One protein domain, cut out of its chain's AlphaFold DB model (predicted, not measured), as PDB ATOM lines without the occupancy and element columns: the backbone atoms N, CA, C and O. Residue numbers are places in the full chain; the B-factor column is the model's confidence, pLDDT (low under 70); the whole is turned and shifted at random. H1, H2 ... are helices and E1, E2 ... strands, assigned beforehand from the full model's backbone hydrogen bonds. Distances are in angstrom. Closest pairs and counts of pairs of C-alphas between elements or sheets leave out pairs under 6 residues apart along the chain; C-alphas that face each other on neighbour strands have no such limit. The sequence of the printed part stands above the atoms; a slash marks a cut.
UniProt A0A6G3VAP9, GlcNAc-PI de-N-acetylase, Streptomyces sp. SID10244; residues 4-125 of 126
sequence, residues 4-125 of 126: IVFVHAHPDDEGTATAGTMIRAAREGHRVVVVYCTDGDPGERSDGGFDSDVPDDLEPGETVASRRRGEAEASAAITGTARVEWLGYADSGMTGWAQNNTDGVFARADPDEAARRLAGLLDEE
ATOM      1  N   ILE A   4     -46.839  44.574  42.896       98.44
ATOM      2  CA  ILE A   4     -46.236  43.267  42.619       98.44
ATOM      3  C   ILE A   4     -44.835  43.279  43.221       98.44
ATOM      4  O   ILE A   4     -44.004  44.111  42.853       98.44
ATOM      5  N   VAL A   5     -44.597  42.351  44.143       98.56
ATOM      6  CA  VAL A   5     -43.321  42.198  44.844       98.56
ATOM      7  C   VAL A   5     -42.578  40.996  44.265       98.56
ATOM      8  O   VAL A   5     -43.116  39.888  44.234       98.56
ATOM      9  N   PHE A   6     -41.354  41.219  43.795       98.62
ATOM     10  CA  PHE A   6     -40.443  40.191  43.299       98.62
ATOM     11  C   PHE A   6     -39.387  39.925  44.366       98.62
ATOM     12  O   PHE A   6     -38.637  40.828  44.719       98.62
ATOM     13  N   VAL A   7     -39.344  38.704  44.897       98.56
ATOM     14  CA  VAL A   7     -38.397  38.319  45.951       98.56
ATOM     15  C   VAL A   7     -37.321  37.429  45.344       98.56
ATOM     16  O   VAL A   7     -37.633  36.380  44.780       98.56
ATOM     17  N   HIS A   8     -36.073  37.858  45.461       98.50
ATOM     18  CA  HIS A   8     -34.898  37.240  44.863       98.50
ATOM     19  C   HIS A   8     -33.823  36.982  45.919       98.50
ATOM     20  O   HIS A   8     -33.794  37.643  46.957       98.50
ATOM     21  N   ALA A   9     -32.948  36.003  45.684       97.06
ATOM     22  CA  ALA A   9     -31.911  35.670  46.651       97.06
ATOM     23  C   ALA A   9     -30.768  36.695  46.603       97.06
ATOM     24  O   ALA A   9     -30.366  37.199  47.658       97.06
ATOM     25  N   HIS A  10     -30.312  37.041  45.396       97.00
ATOM     26  CA  HIS A  10     -29.158  37.907  45.157       97.00
ATOM     27  C   HIS A  10     -29.470  39.025  44.143       97.00
ATOM     28  O   HIS A  10     -30.434  38.915  43.377       97.00
ATOM     29  N   PRO A  11     -28.664  40.101  44.119       96.56
ATOM     30  CA  PRO A  11     -28.790  41.170  43.127       96.56
ATOM     31  C   PRO A  11     -28.234  40.756  41.766       96.56
ATOM     32  O   PRO A  11     -27.018  40.683  41.636       96.56
ATOM     33  N   ASP A  12     -29.108  40.506  40.785       96.00
ATOM     34  CA  ASP A  12     -28.873  39.984  39.416       96.00
ATOM     35  C   ASP A  12     -29.907  38.905  39.047       96.00
ATOM     36  O   ASP A  12     -30.265  38.742  37.872       96.00
ATOM     37  N   ASP A  13     -30.426  38.186  40.046       98.25
ATOM     38  CA  ASP A  13     -31.466  37.172  39.883       98.25
ATOM     39  C   ASP A  13     -32.707  37.763  39.193       98.25
ATOM     40  O   ASP A  13     -33.336  37.098  38.363       98.25
ATOM     41  N   GLU A  14     -33.060  39.019  39.492       98.12
ATOM     42  CA  GLU A  14     -34.184  39.696  38.847       98.12
ATOM     43  C   GLU A  14     -33.891  39.957  37.367       98.12
ATOM     44  O   GLU A  14     -34.740  39.708  36.508       98.12
ATOM     45  N   GLY A  15     -32.660  40.369  37.053       97.25
ATOM     46  CA  GLY A  15     -32.170  40.572  35.694       97.25
ATOM     47  C   GLY A  15     -32.289  39.299  34.859       97.25
ATOM     48  O   GLY A  15     -32.757  39.332  33.718       97.25
ATOM     49  N   THR A  16     -31.924  38.169  35.462       96.12
ATOM     50  CA  THR A  16     -31.887  36.853  34.812       96.12
ATOM     51  C   THR A  16     -33.273  36.228  34.659       96.12
ATOM     52  O   THR A  16     -33.574  35.636  33.620       96.12
ATOM     53  N   ALA A  17     -34.130  36.340  35.676       97.50
ATOM     54  CA  ALA A  17     -35.366  35.565  35.752       97.50
ATOM     55  C   ALA A  17     -36.638  36.367  35.438       97.50
ATOM     56  O   ALA A  17     -37.588  35.812  34.877       97.50
ATOM     57  N   THR A  18     -36.710  37.646  35.822       98.50
ATOM     58  CA  THR A  18     -37.999  38.358  35.955       98.50
ATOM     59  C   THR A  18     -38.030  39.759  35.347       98.50
ATOM     60  O   THR A  18     -39.128  40.299  35.179       98.50
ATOM     61  N   ALA A  19     -36.902  40.326  34.913       98.12
ATOM     62  CA  ALA A  19     -36.800  41.711  34.449       98.12
ATOM     63  C   ALA A  19     -37.799  42.064  33.338       98.12
ATOM     64  O   ALA A  19     -38.436  43.116  33.377       98.12
ATOM     65  N   GLY A  20     -38.013  41.166  32.369       98.50
ATOM     66  CA  GLY A  20     -39.008  41.375  31.312       98.50
ATOM     67  C   GLY A  20     -40.439  41.516  31.850       98.50
ATOM     68  O   GLY A  20     -41.204  42.365  31.384       98.50
ATOM     69  N   THR A  21     -40.791  40.725  32.866       98.62
ATOM     70  CA  THR A  21     -42.093  40.785  33.545       98.62
ATOM     71  C   THR A  21     -42.210  42.047  34.396       98.62
ATOM     72  O   THR A  21     -43.245  42.709  34.343       98.62
ATOM     73  N   MET A  22     -41.150  42.421  35.118       98.75
ATOM     74  CA  MET A  22     -41.090  43.653  35.913       98.75
ATOM     75  C   MET A  22     -41.297  44.895  35.036       98.75
ATOM     76  O   MET A  22     -42.205  45.683  35.295       98.75
ATOM     77  N   ILE A  23     -40.548  45.010  33.931       98.81
ATOM     78  CA  ILE A  23     -40.675  46.111  32.961       98.81
ATOM     79  C   ILE A  23     -42.099  46.200  32.423       98.81
ATOM     80  O   ILE A  23     -42.667  47.287  32.306       98.81
ATOM     81  N   ARG A  24     -42.682  45.055  32.057       98.69
ATOM     82  CA  ARG A  24     -44.049  45.010  31.547       98.69
ATOM     83  C   ARG A  24     -45.045  45.501  32.596       98.69
ATOM     84  O   ARG A  24     -45.846  46.373  32.277       98.69
ATOM     85  N   ALA A  25     -44.968  44.986  33.820       98.69
ATOM     86  CA  ALA A  25     -45.850  45.378  34.912       98.69
ATOM     87  C   ALA A  25     -45.761  46.884  35.205       98.69
ATOM     88  O   ALA A  25     -46.791  47.556  35.281       98.69
ATOM     89  N   ALA A  26     -44.544  47.430  35.282       98.56
ATOM     90  CA  ALA A  26     -44.324  48.859  35.475       98.56
ATOM     91  C   ALA A  26     -44.931  49.693  34.330       98.56
ATOM     92  O   ALA A  26     -45.640  50.669  34.575       98.56
ATOM     93  N   ARG A  27     -44.737  49.281  33.066       98.50
ATOM     94  CA  ARG A  27     -45.327  49.949  31.885       98.50
ATOM     95  C   ARG A  27     -46.852  49.868  31.832       98.50
ATOM     96  O   ARG A  27     -47.487  50.776  31.303       98.50
ATOM     97  N   GLU A  28     -47.434  48.803  32.370       98.56
ATOM     98  CA  GLU A  28     -48.883  48.637  32.528       98.56
ATOM     99  C   GLU A  28     -49.437  49.442  33.727       98.56
ATOM    100  O   GLU A  28     -50.646  49.468  33.957       98.56
ATOM    101  N   GLY A  29     -48.574  50.155  34.464       98.38
ATOM    102  CA  GLY A  29     -48.948  51.049  35.558       98.38
ATOM    103  C   GLY A  29     -49.066  50.362  36.918       98.38
ATOM    104  O   GLY A  29     -49.661  50.931  37.833       98.38
ATOM    105  N   HIS A  30     -48.544  49.143  37.071       98.62
ATOM    106  CA  HIS A  30     -48.421  48.488  38.373       98.62
ATOM    107  C   HIS A  30     -47.235  49.055  39.159       98.62
ATOM    108  O   HIS A  30     -46.241  49.494  38.582       98.62
ATOM    109  N   ARG A  31     -47.324  49.016  40.491       98.31
ATOM    110  CA  ARG A  31     -46.186  49.317  41.359       98.31
ATOM    111  C   ARG A  31     -45.328  48.060  41.469       98.31
ATOM    112  O   ARG A  31     -45.822  47.025  41.902       98.31
ATOM    113  N   VAL A  32     -44.070  48.146  41.059       98.75
ATOM    114  CA  VAL A  32     -43.108  47.038  41.140       98.75
ATOM    115  C   VAL A  32     -42.173  47.284  42.316       98.75
ATOM    116  O   VAL A  32     -41.608  48.371  42.428       98.75
ATOM    117  N   VAL A  33     -42.013  46.285  43.175       98.75
ATOM    118  CA  VAL A  33     -41.043  46.277  44.277       98.75
ATOM    119  C   VAL A  33     -40.140  45.065  44.092       98.75
ATOM    120  O   VAL A  33     -40.638  43.981  43.782       98.75
ATOM    121  N   VAL A  34     -38.835  45.235  44.279       98.69
ATOM    122  CA  VAL A  34     -37.881  44.120  44.315       98.69
ATOM    123  C   VAL A  34     -37.319  43.987  45.724       98.69
ATOM    124  O   VAL A  34     -36.982  44.983  46.360       98.69
ATOM    125  N   VAL A  35     -37.257  42.758  46.222       98.69
ATOM    126  CA  VAL A  35     -36.690  42.413  47.524       98.69
ATOM    127  C   VAL A  35     -35.540  41.448  47.287       98.69
ATOM    128  O   VAL A  35     -35.744  40.387  46.699       98.69
ATOM    129  N   TYR A  36     -34.360  41.789  47.788       98.62
ATOM    130  CA  TYR A  36     -33.202  40.908  47.811       98.62
ATOM    131  C   TYR A  36     -33.023  40.321  49.207       98.62
ATOM    132  O   TYR A  36     -33.009  41.037  50.213       98.62
ATOM    133  N   CYS A  37     -32.895  38.999  49.295       98.19
ATOM    134  CA  CYS A  37     -32.641  38.341  50.571       98.19
ATOM    135  C   CYS A  37     -31.234  38.654  51.095       98.19
ATOM    136  O   CYS A  37     -31.056  38.773  52.310       98.19
ATOM    137  N   THR A  38     -30.265  38.799  50.186       96.56
ATOM    138  CA  THR A  38     -28.839  38.958  50.491       96.56
ATOM    139  C   THR A  38     -28.168  40.020  49.625       96.56
ATOM    140  O   THR A  38     -28.713  40.433  48.602       96.56
ATOM    141  N   ASP A  39     -26.954  40.413  50.015       91.38
ATOM    142  CA  ASP A  39     -26.120  41.368  49.270       91.38
ATOM    143  C   ASP A  39     -25.312  40.713  48.141       91.38
ATOM    144  O   ASP A  39     -24.624  41.406  47.393       91.38
ATOM    145  N   GLY A  40     -25.391  39.384  48.010       88.31
ATOM    146  CA  GLY A  40     -24.654  38.650  46.989       88.31
ATOM    147  C   GLY A  40     -23.135  38.599  47.215       88.31
ATOM    148  O   GLY A  40     -22.379  38.368  46.273       88.31
ATOM    149  N   ASP A  41     -22.673  38.889  48.429       84.75
ATOM    150  CA  ASP A  41     -21.267  38.797  48.816       84.75
ATOM    151  C   ASP A  41     -21.108  37.642  49.817       84.75
ATOM    152  O   ASP A  41     -21.539  37.777  50.970       84.75
ATOM    153  N   PRO A  42     -20.547  36.488  49.404       71.38
ATOM    154  CA  PRO A  42     -20.351  35.343  50.291       71.38
ATOM    155  C   PRO A  42     -19.193  35.544  51.282       71.38
ATOM    156  O   PRO A  42     -18.996  34.700  52.158       71.38
ATOM    157  N   GLY A  43     -18.430  36.639  51.176       67.56
ATOM    158  CA  GLY A  43     -17.270  36.918  52.018       67.56
ATOM    159  C   GLY A  43     -16.074  35.985  51.779       67.56
ATOM    160  O   GLY A  43     -16.038  35.174  50.854       67.56
ATOM    161  N   GLU A  44     -15.061  36.107  52.641       57.34
ATOM    162  CA  GLU A  44     -13.821  35.317  52.585       57.34
ATOM    163  C   GLU A  44     -14.066  33.851  52.994       57.34
ATOM    164  O   GLU A  44     -14.794  33.570  53.955       57.34
ATOM    165  N   ARG A  45     -13.458  32.888  52.287       57.38
ATOM    166  CA  ARG A  45     -13.549  31.469  52.657       57.38
ATOM    167  C   ARG A  45     -12.705  31.202  53.897       57.38
ATOM    168  O   ARG A  45     -11.635  31.767  54.109       57.38
ATOM    169  N   SER A  46     -13.147  30.246  54.708       49.25
ATOM    170  CA  SER A  46     -12.480  29.867  55.961       49.25
ATOM    171  C   SER A  46     -11.085  29.239  55.793       49.25
ATOM    172  O   SER A  46     -10.403  29.012  56.788       49.25
ATOM    173  N   ASP A  47     -10.670  28.907  54.568       56.25
ATOM    174  CA  ASP A  47      -9.312  28.452  54.238       56.25
ATOM    175  C   ASP A  47      -8.347  29.615  53.917       56.25
ATOM    176  O   ASP A  47      -7.192  29.369  53.567       56.25
ATOM    177  N   GLY A  48      -8.793  30.869  54.075       48.50
ATOM    178  CA  GLY A  48      -8.026  32.068  53.725       48.50
ATOM    179  C   GLY A  48      -7.958  32.320  52.218       48.50
ATOM    180  O   GLY A  48      -7.169  33.151  51.766       48.50
ATOM    181  N   GLY A  49      -8.736  31.580  51.424       49.81
ATOM    182  CA  GLY A  49      -8.998  31.916  50.037       49.81
ATOM    183  C   GLY A  49     -10.128  32.937  49.952       49.81
ATOM    184  O   GLY A  49     -11.206  32.737  50.503       49.81
ATOM    185  N   PHE A  50      -9.933  34.011  49.202       50.53
ATOM    186  CA  PHE A  50     -11.078  34.644  48.558       50.53
ATOM    187  C   PHE A  50     -11.548  33.673  47.473       50.53
ATOM    188  O   PHE A  50     -10.708  33.080  46.787       50.53
ATOM    189  N   ASP A  51     -12.856  33.469  47.309       52.44
ATOM    190  CA  ASP A  51     -13.290  32.985  46.002       52.44
ATOM    191  C   ASP A  51     -12.785  33.986  44.961       52.44
ATOM    192  O   ASP A  51     -12.698  35.192  45.207       52.44
ATOM    193  N   SER A  52     -12.417  33.467  43.799       50.12
ATOM    194  CA  SER A  52     -11.994  34.200  42.604       50.12
ATOM    195  C   SER A  52     -13.049  35.177  42.051       50.12
ATOM    196  O   SER A  52     -12.986  35.536  40.879       50.12
ATOM    197  N   ASP A  53     -14.023  35.564  42.870       59.16
ATOM    198  CA  ASP A  53     -15.216  36.335  42.541       59.16
ATOM    199  C   ASP A  53     -15.152  37.764  43.097       59.16
ATOM    200  O   ASP A  53     -16.047  38.559  42.823       59.16
ATOM    201  N   VAL A  54     -14.102  38.122  43.851       69.38
ATOM    202  CA  VAL A  54     -13.790  39.532  44.119       69.38
ATOM    203  C   VAL A  54     -13.210  40.120  42.832       69.38
ATOM    204  O   VAL A  54     -12.134  39.686  42.416       69.38
ATOM    205  N   PRO A  55     -13.884  41.082  42.179       73.25
ATOM    206  CA  PRO A  55     -13.389  41.629  40.927       73.25
ATOM    207  C   PRO A  55     -12.050  42.350  41.126       73.25
ATOM    208  O   PRO A  55     -11.911  43.183  42.022       73.25
ATOM    209  N   ASP A  56     -11.081  42.081  40.246       83.25
ATOM    210  CA  ASP A  56      -9.766  42.748  40.248       83.25
ATOM    211  C   ASP A  56      -9.859  44.263  39.962       83.25
ATOM    212  O   ASP A  56      -8.876  44.993  40.096       83.25
ATOM    213  N   ASP A  57     -11.029  44.737  39.531       88.75
ATOM    214  CA  ASP A  57     -11.317  46.116  39.148       88.75
ATOM    215  C   ASP A  57     -12.111  46.894  40.213       88.75
ATOM    216  O   ASP A  57     -12.659  47.949  39.899       88.75
ATOM    217  N   LEU A  58     -12.210  46.393  41.453       87.75
ATOM    218  CA  LEU A  58     -12.801  47.166  42.553       87.75
ATOM    219  C   LEU A  58     -12.009  48.448  42.806       87.75
ATOM    220  O   LEU A  58     -10.778  48.446  42.896       87.75
ATOM    221  N   GLU A  59     -12.741  49.546  42.975       91.00
ATOM    222  CA  GLU A  59     -12.142  50.812  43.382       91.00
ATOM    223  C   GLU A  59     -11.574  50.702  44.811       91.00
ATOM    224  O   GLU A  59     -12.076  49.928  45.636       91.00
ATOM    225  N   PRO A  60     -10.540  51.484  45.174       89.00
ATOM    226  CA  PRO A  60      -9.995  51.462  46.526       89.00
ATOM    227  C   PRO A  60     -11.066  51.727  47.598       89.00
ATOM    228  O   PRO A  60     -11.602  52.829  47.705       89.00
ATOM    229  N   GLY A  61     -11.330  50.719  48.436       87.12
ATOM    230  CA  GLY A  61     -12.332  50.781  49.508       87.12
ATOM    231  C   GLY A  61     -13.747  50.357  49.100       87.12
ATOM    232  O   GLY A  61     -14.638  50.384  49.946       87.12
ATOM    233  N   GLU A  62     -13.957  49.952  47.847       90.06
ATOM    234  CA  GLU A  62     -15.195  49.328  47.385       90.06
ATOM    235  C   GLU A  62     -15.253  47.849  47.803       90.06
ATOM    236  O   GLU A  62     -14.247  47.139  47.773       90.06
ATOM    237  N   THR A  63     -16.439  47.373  48.189       89.06
ATOM    238  CA  THR A  63     -16.706  45.952  48.440       89.06
ATOM    239  C   THR A  63     -17.590  45.369  47.341       89.06
ATOM    240  O   THR A  63     -18.314  46.098  46.657       89.06
ATOM    241  N   VAL A  64     -17.590  44.040  47.194       88.12
ATOM    242  CA  VAL A  64     -18.504  43.350  46.267       88.12
ATOM    243  C   VAL A  64     -19.954  43.691  46.611       88.12
ATOM    244  O   VAL A  64     -20.710  44.098  45.731       88.12
ATOM    245  N   ALA A  65     -20.315  43.650  47.897       90.69
ATOM    246  CA  ALA A  65     -21.637  44.070  48.356       90.69
ATOM    247  C   ALA A  65     -21.994  45.511  47.931       90.69
ATOM    248  O   ALA A  65     -23.110  45.755  47.470       90.69
ATOM    249  N   SER A  66     -21.076  46.484  48.050       93.00
ATOM    250  CA  SER A  66     -21.375  47.867  47.650       93.00
ATOM    251  C   SER A  66     -21.524  48.025  46.136       93.00
ATOM    252  O   SER A  66     -22.440  48.725  45.702       93.00
ATOM    253  N   ARG A  67     -20.680  47.345  45.343       93.56
ATOM    254  CA  ARG A  67     -20.779  47.314  43.873       93.56
ATOM    255  C   ARG A  67     -22.132  46.737  43.453       93.56
ATOM    256  O   ARG A  67     -22.898  47.414  42.769       93.56
ATOM    257  N   ARG A  68     -22.477  45.543  43.953       95.12
ATOM    258  CA  ARG A  68     -23.729  44.840  43.624       95.12
ATOM    259  C   ARG A  68     -24.974  45.615  44.047       95.12
ATOM    260  O   ARG A  68     -25.964  45.617  43.324       95.12
ATOM    261  N   ARG A  69     -24.938  46.333  45.175       95.62
ATOM    262  CA  ARG A  69     -26.023  47.254  45.563       95.62
ATOM    263  C   ARG A  69     -26.186  48.390  44.550       95.62
ATOM    264  O   ARG A  69     -27.310  48.698  44.169       95.62
ATOM    265  N   GLY A  70     -25.087  48.985  44.082       96.81
ATOM    266  CA  GLY A  70     -25.123  50.001  43.027       96.81
ATOM    267  C   GLY A  70     -25.668  49.465  41.698       96.81
ATOM    268  O   GLY A  70     -26.481  50.124  41.047       96.81
ATOM    269  N   GLU A  71     -25.276  48.250  41.320       97.06
ATOM    270  CA  GLU A  71     -25.788  47.555  40.133       97.06
ATOM    271  C   GLU A  71     -27.287  47.244  40.250       97.06
ATOM    272  O   GLU A  71     -28.035  47.467  39.296       97.06
ATOM    273  N   ALA A  72     -27.750  46.818  41.430       98.06
ATOM    274  CA  ALA A  72     -29.162  46.575  41.718       98.06
ATOM    275  C   ALA A  72     -30.011  47.842  41.548       98.06
ATOM    276  O   ALA A  72     -31.058  47.808  40.905       98.06
ATOM    277  N   GLU A  73     -29.541  48.983  42.062       98.25
ATOM    278  CA  GLU A  73     -30.214  50.279  41.891       98.25
ATOM    279  C   GLU A  73     -30.259  50.707  40.414       98.25
ATOM    280  O   GLU A  73     -31.280  51.201  39.922       98.25
ATOM    281  N   ALA A  74     -29.181  50.470  39.660       98.44
ATOM    282  CA  ALA A  74     -29.162  50.728  38.220       98.44
ATOM    283  C   ALA A  74     -30.157  49.825  37.460       98.44
ATOM    284  O   ALA A  74     -30.887  50.303  36.585       98.44
ATOM    285  N   SER A  75     -30.238  48.541  37.822       98.31
ATOM    286  CA  SER A  75     -31.222  47.590  37.285       98.31
ATOM    287  C   SER A  75     -32.658  48.005  37.632       98.31
ATOM    288  O   SER A  75     -33.542  48.019  36.767       98.31
ATOM    289  N   ALA A  76     -32.899  48.447  38.868       98.50
ATOM    290  CA  ALA A  76     -34.189  48.947  39.336       98.50
ATOM    291  C   ALA A  76     -34.677  50.146  38.504       98.50
ATOM    292  O   ALA A  76     -35.834  50.176  38.068       98.50
ATOM    293  N   ALA A  77     -33.779  51.087  38.196       98.50
ATOM    294  CA  ALA A  77     -34.084  52.230  37.338       98.50
ATOM    295  C   ALA A  77     -34.494  51.806  35.914       98.50
ATOM    296  O   ALA A  77     -35.430  52.371  35.343       98.50
ATOM    297  N   ILE A  78     -33.838  50.790  35.343       98.12
ATOM    298  CA  ILE A  78     -34.163  50.254  34.009       98.12
ATOM    299  C   ILE A  78     -35.497  49.501  34.021       98.12
ATOM    300  O   ILE A  78     -36.297  49.626  33.089       98.12
ATOM    301  N   THR A  79     -35.747  48.718  35.069       98.19
ATOM    302  CA  THR A  79     -36.949  47.883  35.190       98.19
ATOM    303  C   THR A  79     -38.212  48.673  35.535       98.19
ATOM    304  O   THR A  79     -39.315  48.138  35.425       98.19
ATOM    305  N   GLY A  80     -38.079  49.954  35.896       98.38
ATOM    306  CA  GLY A  80     -39.188  50.773  36.385       98.38
ATOM    307  C   GLY A  80     -39.621  50.380  37.798       98.38
ATOM    308  O   GLY A  80     -40.778  50.582  38.169       98.38
ATOM    309  N   THR A  81     -38.707  49.788  38.566       98.56
ATOM    310  CA  THR A  81     -38.936  49.388  39.951       98.56
ATOM    311  C   THR A  81     -39.113  50.624  40.826       98.56
ATOM    312  O   THR A  81     -38.349  51.583  40.749       98.56
ATOM    313  N   ALA A  82     -40.152  50.612  41.655       98.31
ATOM    314  CA  ALA A  82     -40.537  51.740  42.492       98.31
ATOM    315  C   ALA A  82     -39.902  51.704  43.891       98.31
ATOM    316  O   ALA A  82     -39.930  52.719  44.587       98.31
ATOM    317  N   ARG A  83     -39.396  50.542  44.323       98.31
ATOM    318  CA  ARG A  83     -38.711  50.342  45.607       98.31
ATOM    319  C   ARG A  83     -37.801  49.114  45.533       98.31
ATOM    320  O   ARG A  83     -38.232  48.068  45.045       98.31
ATOM    321  N   VAL A  84     -36.577  49.262  46.029       98.50
ATOM    322  CA  VAL A  84     -35.623  48.173  46.280       98.50
ATOM    323  C   VAL A  84     -35.557  47.954  47.784       98.50
ATOM    324  O   VAL A  84     -35.433  48.917  48.537       98.50
ATOM    325  N   GLU A  85     -35.650  46.704  48.223       98.25
ATOM    326  CA  GLU A  85     -35.579  46.326  49.632       98.25
ATOM    327  C   GLU A  85     -34.614  45.174  49.877       98.25
ATOM    328  O   GLU A  85     -34.376  44.340  49.006       98.25
ATOM    329  N   TRP A  86     -34.080  45.121  51.096       97.88
ATOM    330  CA  TRP A  86     -33.072  44.147  51.506       97.88
ATOM    331  C   TRP A  86     -33.507  43.470  52.806       97.88
ATOM    332  O   TRP A  86     -33.693  44.142  53.818       97.88
ATOM    333  N   LEU A  87     -33.624  42.136  52.827       96.88
ATOM    334  CA  LEU A  87     -33.983  41.410  54.062       96.88
ATOM    335  C   LEU A  87     -32.842  41.362  55.093       96.88
ATOM    336  O   LEU A  87     -33.083  41.053  56.268       96.88
ATOM    337  N   GLY A  88     -31.620  41.679  54.655       94.69
ATOM    338  CA  GLY A  88     -30.450  41.871  55.510       94.69
ATOM    339  C   GLY A  88     -29.756  40.581  55.944       94.69
ATOM    340  O   GLY A  88     -29.153  40.565  57.017       94.69
ATOM    341  N   TYR A  89     -29.861  39.503  55.163       95.19
ATOM    342  CA  TYR A  89     -29.100  38.276  55.405       95.19
ATOM    343  C   TYR A  89     -27.784  38.278  54.626       95.19
ATOM    344  O   TYR A  89     -27.688  38.854  53.544       95.19
ATOM    345  N   ALA A  90     -26.774  37.593  55.158       91.69
ATOM    346  CA  ALA A  90     -25.550  37.335  54.410       91.69
ATOM    347  C   ALA A  90     -25.791  36.277  53.320       91.69
ATOM    348  O   ALA A  90     -26.626  35.372  53.482       91.69
ATOM    349  N   ASP A  91     -25.045  36.380  52.221       91.19
ATOM    350  CA  ASP A  91     -25.015  35.331  51.208       91.19
ATOM    351  C   ASP A  91     -24.403  34.062  51.819       91.19
ATOM    352  O   ASP A  91     -23.475  34.101  52.627       91.19
ATOM    353  N   SER A  92     -24.987  32.919  51.481       90.50
ATOM    354  CA  SER A  92     -24.516  31.625  51.966       90.50
ATOM    355  C   SER A  92     -23.353  31.096  51.126       90.50
ATOM    356  O   SER A  92     -22.625  30.228  51.606       90.50
ATOM    357  N   GLY A  93     -23.176  31.592  49.900       87.88
ATOM    358  CA  GLY A  93     -22.293  31.023  48.892       87.88
ATOM    359  C   GLY A  93     -22.840  29.719  48.310       87.88
ATOM    360  O   GLY A  93     -23.967  29.292  48.590       87.88
ATOM    361  N   MET A  94     -22.028  29.039  47.500       85.38
ATOM    362  CA  MET A  94     -22.456  27.780  46.886       85.38
ATOM    363  C   MET A  94     -22.591  26.657  47.921       85.38
ATOM    364  O   MET A  94     -21.951  26.652  48.973       85.38
ATOM    365  N   THR A  95     -23.425  25.662  47.611       86.44
ATOM    366  CA  THR A  95     -23.603  24.484  48.469       86.44
ATOM    367  C   THR A  95     -22.278  23.756  48.709       86.44
ATOM    368  O   THR A  95     -21.551  23.435  47.771       86.44
ATOM    369  N   GLY A  96     -22.000  23.436  49.972       85.19
ATOM    370  CA  GLY A  96     -20.784  22.754  50.412       85.19
ATOM    371  C   GLY A  96     -19.664  23.702  50.839       85.19
ATOM    372  O   GLY A  96     -18.627  23.232  51.305       85.19
ATOM    373  N   TRP A  97     -19.855  25.015  50.711       84.69
ATOM    374  CA  TRP A  97     -18.901  26.001  51.204       84.69
ATOM    375  C   TRP A  97     -18.978  26.136  52.723       84.69
ATOM    376  O   TRP A  97     -20.011  25.883  53.347       84.69
ATOM    377  N   ALA A  98     -17.871  26.545  53.340       82.19
ATOM    378  CA  ALA A  98     -17.806  26.691  54.789       82.19
ATOM    379  C   ALA A  98     -18.782  27.761  55.299       82.19
ATOM    380  O   ALA A  98     -19.422  27.557  56.332       82.19
ATOM    381  N   GLN A  99     -18.958  28.838  54.527       80.62
ATOM    382  CA  GLN A  99     -19.854  29.957  54.816       80.62
ATOM    383  C   GLN A  99     -21.321  29.536  54.926       80.62
ATOM    384  O   GLN A  99     -22.068  30.147  55.685       80.62
ATOM    385  N   ASN A 100     -21.721  28.417  54.301       87.62
ATOM    386  CA  ASN A 100     -23.052  27.833  54.502       87.62
ATOM    387  C   ASN A 100     -23.346  27.520  55.985       87.62
ATOM    388  O   ASN A 100     -24.500  27.278  56.327       87.62
ATOM    389  N   ASN A 101     -22.326  27.455  56.853       86.31
ATOM    390  CA  ASN A 101     -22.443  27.145  58.279       86.31
ATOM    391  C   ASN A 101     -22.312  28.362  59.207       86.31
ATOM    392  O   ASN A 101     -22.381  28.185  60.422       86.31
ATOM    393  N   THR A 102     -22.136  29.563  58.660       85.00
ATOM    394  CA  THR A 102     -21.983  30.800  59.436       85.00
ATOM    395  C   THR A 102     -23.343  31.317  59.912       85.00
ATOM    396  O   THR A 102     -24.347  31.193  59.213       85.00
ATOM    397  N   ASP A 103     -23.398  31.907  61.106       87.38
ATOM    398  CA  ASP A 103     -24.620  32.545  61.601       87.38
ATOM    399  C   ASP A 103     -24.983  33.776  60.754       87.38
ATOM    400  O   ASP A 103     -24.115  34.520  60.303       87.38
ATOM    401  N   GLY A 104     -26.281  34.006  60.540       86.88
ATOM    402  CA  GLY A 104     -26.782  35.163  59.787       86.88
ATOM    403  C   GLY A 104     -26.838  34.993  58.263       86.88
ATOM    404  O   GLY A 104     -27.339  35.891  57.584       86.88
ATOM    405  N   VAL A 105     -26.396  33.853  57.714       92.88
ATOM    406  CA  VAL A 105     -26.592  33.540  56.288       92.88
ATOM    407  C   VAL A 105     -28.028  33.112  56.004       92.88
ATOM    408  O   VAL A 105     -28.659  32.423  56.812       92.88
ATOM    409  N   PHE A 106     -28.548  33.483  54.833       95.06
ATOM    410  CA  PHE A 106     -29.958  33.255  54.510       95.06
ATOM    411  C   PHE A 106     -30.354  31.771  54.518       95.06
ATOM    412  O   PHE A 106     -31.417  31.428  55.029       95.06
ATOM    413  N   ALA A 107     -29.482  30.872  54.044       94.00
ATOM    414  CA  ALA A 107     -29.761  29.433  54.009       94.00
ATOM    415  C   ALA A 107     -29.942  28.793  55.399       94.00
ATOM    416  O   ALA A 107     -30.456  27.679  55.496       94.00
ATOM    417  N   ARG A 108     -29.520  29.477  56.472       94.06
ATOM    418  CA  ARG A 108     -29.685  29.036  57.866       94.06
ATOM    419  C   ARG A 108     -30.728  29.832  58.640       94.06
ATOM    420  O   ARG A 108     -30.941  29.533  59.814       94.06
ATOM    421  N   ALA A 109     -31.344  30.841  58.026       95.50
ATOM    422  CA  ALA A 109     -32.372  31.630  58.684       95.50
ATOM    423  C   ALA A 109     -33.533  30.727  59.123       95.50
ATOM    424  O   ALA A 109     -33.933  29.814  58.396       95.50
ATOM    425  N   ASP A 110     -34.092  30.998  60.304       96.50
ATOM    426  CA  ASP A 110     -35.354  30.382  60.703       96.50
ATOM    427  C   ASP A 110     -36.429  30.785  59.669       96.50
ATOM    428  O   ASP A 110     -36.632  31.987  59.444       96.50
ATOM    429  N   PRO A 111     -37.116  29.825  59.017       96.81
ATOM    430  CA  PRO A 111     -38.114  30.139  58.000       96.81
ATOM    431  C   PRO A 111     -39.220  31.066  58.502       96.81
ATOM    432  O   PRO A 111     -39.664  31.937  57.756       96.81
ATOM    433  N   ASP A 112     -39.635  30.932  59.762       98.06
ATOM    434  CA  ASP A 112     -40.664  31.784  60.344       98.06
ATOM    435  C   ASP A 112     -40.134  33.203  60.585       98.06
ATOM    436  O   ASP A 112     -40.879  34.177  60.467       98.06
ATOM    437  N   GLU A 113     -38.851  33.356  60.923       97.00
ATOM    438  CA  GLU A 113     -38.217  34.671  61.036       97.00
ATOM    439  C   GLU A 113     -38.129  35.360  59.673       97.00
ATOM    440  O   GLU A 113     -38.593  36.495  59.528       97.00
ATOM    441  N   ALA A 114     -37.584  34.673  58.670       97.31
ATOM    442  CA  ALA A 114     -37.470  35.201  57.317       97.31
ATOM    443  C   ALA A 114     -38.843  35.550  56.726       97.31
ATOM    444  O   ALA A 114     -39.019  36.646  56.187       97.31
ATOM    445  N   ALA A 115     -39.832  34.669  56.902       97.94
ATOM    446  CA  ALA A 115     -41.197  34.909  56.460       97.94
ATOM    447  C   ALA A 115     -41.825  36.120  57.159       97.94
ATOM    448  O   ALA A 115     -42.478  36.917  56.493       97.94
ATOM    449  N   ARG A 116     -41.603  36.314  58.468       98.31
ATOM    450  CA  ARG A 116     -42.103  37.498  59.189       98.31
ATOM    451  C   ARG A 116     -41.477  38.799  58.696       98.31
ATOM    452  O   ARG A 116     -42.195  39.787  58.577       98.31
ATOM    453  N   ARG A 117     -40.171  38.811  58.402       97.81
ATOM    454  CA  ARG A 117     -39.511  39.999  57.830       97.81
ATOM    455  C   ARG A 117     -40.122  40.365  56.480       97.81
ATOM    456  O   ARG A 117     -40.490  41.515  56.274       97.81
ATOM    457  N   LEU A 118     -40.290  39.376  55.598       98.19
ATOM    458  CA  LEU A 118     -40.934  39.592  54.306       98.19
ATOM    459  C   LEU A 118     -42.397  40.024  54.471       98.19
ATOM    460  O   LEU A 118     -42.819  40.964  53.812       98.19
ATOM    461  N   ALA A 119     -43.160  39.388  55.361       98.38
ATOM    462  CA  ALA A 119     -44.553  39.750  55.620       98.38
ATOM    463  C   ALA A 119     -44.692  41.213  56.065       98.38
ATOM    464  O   ALA A 119     -45.553  41.909  55.544       98.38
ATOM    465  N   GLY A 120     -43.798  41.704  56.932       98.12
ATOM    466  CA  GLY A 120     -43.772  43.118  57.316       98.12
ATOM    467  C   GLY A 120     -43.589  44.057  56.119       98.12
ATOM    468  O   GLY A 120     -44.310  45.042  56.003       98.12
ATOM    469  N   LEU A 121     -42.700  43.713  55.181       97.38
ATOM    470  CA  LEU A 121     -42.539  44.473  53.936       97.38
ATOM    471  C   LEU A 121     -43.788  44.409  53.046       97.38
ATOM    472  O   LEU A 121     -44.140  45.399  52.415       97.38
ATOM    473  N   LEU A 122     -44.467  43.261  52.977       97.56
ATOM    474  CA  LEU A 122     -45.707  43.128  52.205       97.56
ATOM    475  C   LEU A 122     -46.853  43.955  52.812       97.56
ATOM    476  O   LEU A 122     -47.639  44.546  52.070       97.56
ATOM    477  N   ASP A 123     -46.927  44.038  54.141       98.00
ATOM    478  CA  ASP A 123     -47.915  44.855  54.851       98.00
ATOM    479  C   ASP A 123     -47.705  46.361  54.595       98.00
ATOM    480  O   ASP A 123     -48.678  47.104  54.478       98.00
ATOM    481  N   GLU A 124     -46.455  46.822  54.445       97.19
ATOM    482  CA  GLU A 124     -46.133  48.215  54.076       97.19
ATOM    483  C   GLU A 124     -46.582  48.598  52.655       97.19
ATOM    484  O   GLU A 124     -46.732  49.780  52.343       97.19
ATOM    485  N   GLU A 125     -46.771  47.607  51.785       94.69
ATOM    486  CA  GLU A 125     -47.072  47.775  50.359       94.69
ATOM    487  C   GLU A 125     -48.557  47.529  50.009       94.69
ATOM    488  O   GLU A 125     -48.921  47.535  48.822       94.69
TER     489      GLU A 125
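Overview. This is residues 4 to 125 of the 126 residues of the protein "GlcNAc-PI de-N-acetylase" of Streptomyces sp. SID10244 (UniProt A0A6G3VAP9). A small sheet of three parallel strands forms the core, with H2 and H3 over one face and H5 over the other. The short H4 and most of the long loop of residues 39 to 63 lie beyond the end of the sheet where the strands finish. The 122 printed residues run E1 H1 H2 E2 H3 E3 H4 H5, with sheet order E1 E2 E3; the class is mixed, helices and strands. The whole is compact, radius of gyration of the C-alphas 15.5 A, spanning 49 by 37 by 23 A.

Arrangement. Inner strand E2, residues 31 to 38, is parallel to E1, residues 4 to 8, with N 6 and O 33 2.9 A apart, and to E3, residues 83 to 89, with N 36 and O 85 2.8 A apart, both within hydrogen-bond range. H2, residues 19 to 27, and H3, residues 64 to 79, are on the same face at heights over the sheet of 9.2 A and 10.0 A. They touch at a steep tilt of 46 degrees, the closest C-alphas being Ile 23 and Thr 79, 4.7 A; H3 does so with residues 78 to 79 alone. H5, residues 111 to 124, is on the opposite face at 9.4 A. H1, residues 13 to 17, only grazes the sheet; H4, residues 98 to 101, is not on it. E1, H1 H2, E2 and E2, H3, E3 are strand-helix-strand units, parallel neighbours joined through helices, with right-handed crossovers. In H1, H2, H3 and H5 every O i to N i+4 pair is within hydrogen-bond range; H4 is too short for one.

Along the chain. E1 begins at C-alpha 4 (-46.236, 43.267, 42.619). E2 measures 22.2 A, H3 22.0 A, E3 18.3 A and H5 20.2 A, ending at C-alpha 124 (-46.133, 48.215, 54.076).

Size, cuts and confidence. The C-alphas of Glu 28 and Asp 47 are the farthest apart, 49.4 A. The printed part has no cut; the link E2 to H3 is long, 25 residues. Residues 43 to 54 have pLDDT under 70.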